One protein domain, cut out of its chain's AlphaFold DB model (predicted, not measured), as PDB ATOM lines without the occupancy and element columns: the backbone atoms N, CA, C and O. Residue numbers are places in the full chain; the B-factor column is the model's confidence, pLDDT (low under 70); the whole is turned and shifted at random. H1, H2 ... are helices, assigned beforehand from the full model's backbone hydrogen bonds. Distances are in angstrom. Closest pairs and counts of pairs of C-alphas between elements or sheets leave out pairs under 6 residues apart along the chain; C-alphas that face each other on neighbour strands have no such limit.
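What this domain is: This is residues 184 to 223 of the 235 residues of an uncharacterized protein of Tetraodon nigroviridis (UniProt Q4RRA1). What shape? Helices H2 and H3 cross, with short H1 at one end and residues 204 to 209 sticking out at the other. What parts? The 40 residues include named helices H1, H2, then H3, and no named strand: all helix. The whole is compact, with a radius of gyration of the C-alphas of 9.8 A, spanning 27 by 16 by 16 A.

Where its parts are: Where is H1? H1, residues 184 to 188, begins at C-alpha 184, (131.378, -170.669, 98.842). And then? H2, residues 192 to 202, spans 15.4 A. H3, residues 211 to 221, spans 15.5 A, ending at C-alpha 221, (121.971, -167.588, 98.420).

How they stand to each other: And H1? It is close to H2 but not clearly touching: the closest C-alphas, 186 and 195, are 5.8 A apart. H2 and H3? They touch at a steep tilt of 61 degrees, opposite ways; the closest C-alphas, 196 and 214, are 6.4 A apart. In each helix every O i to N i+4 pair is within hydrogen-bond range.

The domain as a whole: Any cut? The printed part has no cut. Low confidence? Residues 205, 207 to 209 and 223 have pLDDT under 70.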
ATOM      1  N   ASP A 184     130.612-170.770 100.089       80.69
ATOM      2  CA  ASP A 184     131.378-170.669  98.842       80.69
ATOM      3  C   ASP A 184     131.159-171.888  97.935       80.69
ATOM      4  O   ASP A 184     130.875-171.723  96.748       80.69
ATOM      5  N   ASP A 185     131.169-173.083  98.519       82.38
ATOM      6  CA  ASP A 185     130.895-174.352  97.850       82.38
ATOM      7  C   ASP A 185     129.493-174.411  97.233       82.38
ATOM      8  O   ASP A 185     129.300-174.962  96.149       82.38
ATOM      9  N   LEU A 186     128.498-173.830  97.908       82.88
ATOM     10  CA  LEU A 186     127.120-173.761  97.413       82.88
ATOM     11  C   LEU A 186     126.942-172.704  96.314       82.88
ATOM     12  O   LEU A 186     126.052-172.828  95.468       82.88
ATOM     13  N   LEU A 187     127.771-171.659  96.307       79.75
ATOM     14  CA  LEU A 187     127.768-170.634  95.261       79.75
ATOM     15  C   LEU A 187     128.439-171.109  93.962       79.75
ATOM     16  O   LEU A 187     128.122-170.571  92.900       79.75
ATOM     17  N   GLU A 188     129.336-172.095  94.028       79.75
ATOM     18  CA  GLU A 188     129.995-172.688  92.852       79.75
ATOM     19  C   GLU A 188     129.080-173.638  92.069       79.75
ATOM     20  O   GLU A 188     129.187-173.743  90.844       79.75
ATOM     21  N   VAL A 189     128.125-174.276  92.748       83.75
ATOM     22  CA  VAL A 189     127.109-175.122  92.112       83.75
ATOM     23  C   VAL A 189     126.091-174.239  91.388       83.75
ATOM     24  O   VAL A 189     125.569-173.286  91.956       83.75
ATOM     25  N   THR A 190     125.785-174.525  90.122       74.25
ATOM     26  CA  THR A 190     124.887-173.676  89.306       74.25
ATOM     27  C   THR A 190     123.430-174.142  89.300       74.25
ATOM     28  O   THR A 190     122.545-173.332  89.014       74.25
ATOM     29  N   SER A 191     123.174-175.401  89.673       83.75
ATOM     30  CA  SER A 191     121.839-175.993  89.787       83.75
ATOM     31  C   SER A 191     121.317-175.950  91.223       83.75
ATOM     32  O   SER A 191     122.034-176.254  92.175       83.75
ATOM     33  N   ASP A 192     120.046-175.592  91.395       81.75
ATOM     34  CA  ASP A 192     119.414-175.560  92.718       81.75
ATOM     35  C   ASP A 192     119.174-176.971  93.284       81.75
ATOM     36  O   ASP A 192     119.263-177.151  94.497       81.75
ATOM     37  N   ASP A 193     118.969-177.976  92.426       84.75
ATOM     38  CA  ASP A 193     118.800-179.384  92.823       84.75
ATOM     39  C   ASP A 193     120.099-179.997  93.375       84.75
ATOM     40  O   ASP A 193     120.101-180.726  94.371       84.75
ATOM     41  N   GLU A 194     121.237-179.649  92.771       84.38
ATOM     42  CA  GLU A 194     122.556-180.095  93.235       84.38
ATOM     43  C   GLU A 194     122.957-179.373  94.531       84.38
ATOM     44  O   GLU A 194     123.487-179.997  95.453       84.38
ATOM     45  N   ARG A 195     122.634-178.076  94.658       84.19
ATOM     46  CA  ARG A 195     122.821-177.327  95.913       84.19
ATOM     47  C   ARG A 195     121.987-177.906  97.054       84.19
ATOM     48  O   ARG A 195     122.473-177.983  98.180       84.19
ATOM     49  N   ALA A 196     120.742-178.300  96.775       84.44
ATOM     50  CA  ALA A 196     119.858-178.918  97.758       84.44
ATOM     51  C   ALA A 196     120.423-180.251  98.258       84.44
ATOM     52  O   ALA A 196     120.441-180.486  99.463       84.44
ATOM     53  N   SER A 197     120.941-181.077  97.346       86.56
ATOM     54  CA  SER A 197     121.562-182.365  97.678       86.56
ATOM     55  C   SER A 197     122.775-182.197  98.599       86.56
ATOM     56  O   SER A 197     122.872-182.871  99.620       86.56
ATOM     57  N   LYS A 198     123.659-181.238  98.296       82.88
ATOM     58  CA  LYS A 198     124.865-180.968  99.096       82.88
ATOM     59  C   LYS A 198     124.525-180.404 100.486       82.88
ATOM     60  O   LYS A 198     125.147-180.766 101.476       82.88
ATOM     61  N   LEU A 199     123.483-179.572 100.573       84.25
ATOM     62  CA  LEU A 199     122.939-179.081 101.844       84.25
ATOM     63  C   LEU A 199     122.279-180.182 102.676       84.25
ATOM     64  O   LEU A 199     122.409-180.176 103.895       84.25
ATOM     65  N   GLN A 200     121.564-181.111 102.040       82.00
ATOM     66  CA  GLN A 200     120.982-182.252 102.738       82.00
ATOM     67  C   GLN A 200     122.058-183.171 103.312       82.00
ATOM     68  O   GLN A 200     121.897-183.628 104.437       82.00
ATOM     69  N   GLU A 201     123.163-183.375 102.591       80.88
ATOM     70  CA  GLU A 201     124.298-184.163 103.076       80.88
ATOM     71  C   GLU A 201     124.931-183.532 104.324       80.88
ATOM     72  O   GLU A 201     125.119-184.220 105.327       80.88
ATOM     73  N   SER A 202     125.147-182.211 104.328       80.69
ATOM     74  CA  SER A 202     125.637-181.491 105.514       80.69
ATOM     75  C   SER A 202     124.660-181.536 106.694       80.69
ATOM     76  O   SER A 202     125.078-181.484 107.844       80.69
ATOM     77  N   LEU A 203     123.356-181.631 106.432       77.88
ATOM     78  CA  LEU A 203     122.305-181.635 107.452       77.88
ATOM     79  C   LEU A 203     121.852-183.050 107.860       77.88
ATOM     80  O   LEU A 203     120.842-183.177 108.553       77.88
ATOM     81  N   THR A 204     122.572-184.100 107.450       75.81
ATOM     82  CA  THR A 204     122.191-185.509 107.678       75.81
ATOM     83  C   THR A 204     122.026-185.849 109.163       75.81
ATOM     84  O   THR A 204     121.137-186.619 109.518       75.81
ATOM     85  N   ASP A 205     122.809-185.215 110.040       69.31
ATOM     86  CA  ASP A 205     122.791-185.470 111.489       69.31
ATOM     87  C   ASP A 205     121.812-184.559 112.263       69.31
ATOM     88  O   ASP A 205     121.757-184.568 113.494       69.31
ATOM     89  N   CYS A 206     121.013-183.743 111.565       73.88
ATOM     90  CA  CYS A 206     120.070-182.821 112.197       73.88
ATOM     91  C   CYS A 206     118.719-183.493 112.510       73.88
ATOM     92  O   CYS A 206     117.966-183.880 111.619       73.88
ATOM     93  N   TYR A 207     118.334-183.524 113.790       60.72
ATOM     94  CA  TYR A 207     117.022-184.008 114.247       60.72
ATOM     95  C   TYR A 207     115.902-182.961 114.027       60.72
ATOM     96  O   TYR A 207     115.498-182.272 114.965       60.72
ATOM     97  N   LYS A 208     115.414-182.790 112.783       65.38
ATOM     98  CA  LYS A 208     114.163-182.075 112.393       65.38
ATOM     99  C   LYS A 208     113.942-182.158 110.872       65.38
ATOM    100  O   LYS A 208     114.915-182.375 110.164       65.38
ATOM    101  N   PRO A 209     112.721-181.932 110.339       56.88
ATOM    102  CA  PRO A 209     112.553-181.794 108.892       56.88
ATOM    103  C   PRO A 209     113.382-180.600 108.389       56.88
ATOM    104  O   PRO A 209     113.144-179.452 108.777       56.88
ATOM    105  N   THR A 210     114.397-180.884 107.574       74.06
ATOM    106  CA  THR A 210     115.381-179.914 107.068       74.06
ATOM    107  C   THR A 210     114.929-179.259 105.766       74.06
ATOM    108  O   THR A 210     115.517-178.271 105.336       74.06
ATOM    109  N   GLU A 211     113.842-179.728 105.149       76.56
ATOM    110  CA  GLU A 211     113.412-179.307 103.815       76.56
ATOM    111  C   GLU A 211     112.987-177.835 103.769       76.56
ATOM    112  O   GLU A 211     113.237-177.147 102.782       76.56
ATOM    113  N   ASP A 212     112.354-177.331 104.834       79.62
ATOM    114  CA  ASP A 212     111.991-175.912 104.951       79.62
ATOM    115  C   ASP A 212     113.241-175.024 105.066       79.62
ATOM    116  O   ASP A 212     113.337-174.000 104.388       79.62
ATOM    117  N   PHE A 213     114.228-175.455 105.855       81.44
ATOM    118  CA  PHE A 213     115.494-174.744 106.035       81.44
ATOM    119  C   PHE A 213     116.337-174.738 104.752       81.44
ATOM    120  O   PHE A 213     116.840-173.689 104.351       81.44
ATOM    121  N   VAL A 214     116.426-175.877 104.058       84.25
ATOM    122  CA  VAL A 214     117.111-175.992 102.763       84.25
ATOM    123  C   VAL A 214     116.482-175.037 101.745       84.25
ATOM    124  O   VAL A 214     117.197-174.276 101.096       84.25
ATOM    125  N   ARG A 215     115.146-174.988 101.647       82.88
ATOM    126  CA  ARG A 215     114.441-174.051 100.753       82.88
ATOM    127  C   ARG A 215     114.729-172.586 101.082       82.88
ATOM    128  O   ARG A 215     114.966-171.789 100.172       82.88
ATOM    129  N   GLU A 216     114.698-172.225 102.362       82.75
ATOM    130  CA  GLU A 216     114.946-170.855 102.820       82.75
ATOM    131  C   GLU A 216     116.388-170.416 102.527       82.75
ATOM    132  O   GLU A 216     116.620-169.328 101.988       82.75
ATOM    133  N   LEU A 217     117.357-171.295 102.792       84.81
ATOM    134  CA  LEU A 217     118.768-171.034 102.542       84.81
ATOM    135  C   LEU A 217     119.069-170.908 101.043       84.81
ATOM    136  O   LEU A 217     119.696-169.931 100.632       84.81
ATOM    137  N   LEU A 218     118.546-171.815 100.210       83.00
ATOM    138  CA  LEU A 218     118.656-171.739  98.746       83.00
ATOM    139  C   LEU A 218     118.072-170.429  98.193       83.00
ATOM    140  O   LEU A 218     118.659-169.792  97.316       83.00
ATOM    141  N   CYS A 219     116.939-169.979  98.735       82.38
ATOM    142  CA  CYS A 219     116.338-168.702  98.359       82.38
ATOM    143  C   CYS A 219     117.254-167.519  98.709       82.38
ATOM    144  O   CYS A 219     117.403-166.583  97.918       82.38
ATOM    145  N   ARG A 220     117.916-167.576  99.870       81.94
ATOM    146  CA  ARG A 220     118.804-166.511 100.339       81.94
ATOM    147  C   ARG A 220     120.097-166.421  99.529       81.94
ATOM    148  O   ARG A 220     120.512-165.308  99.204       81.94
ATOM    149  N   ILE A 221     120.699-167.553  99.162       81.69
ATOM    150  CA  ILE A 221     121.971-167.588  98.420       81.69
ATOM    151  C   ILE A 221     121.829-167.228  96.935       81.69
ATOM    152  O   ILE A 221     122.760-166.665  96.369       81.69
ATOM    153  N   ARG A 222     120.657-167.433  96.313       74.69
ATOM    154  CA  ARG A 222     120.383-167.016  94.919       74.69
ATOM    155  C   ARG A 222     120.584-165.513  94.675       74.69
ATOM    156  O   ARG A 222     120.855-165.100  93.551       74.69
ATOM    157  N   GLY A 223     120.456-164.692  95.721       66.62
ATOM    158  CA  GLY A 223     120.709-163.249  95.671       66.62
ATOM    159  C   GLY A 223     122.149-162.841  96.001       66.62
ATOM    160  O   GLY A 223     122.498-161.671  95.838       66.62
TER     161      GLY A 223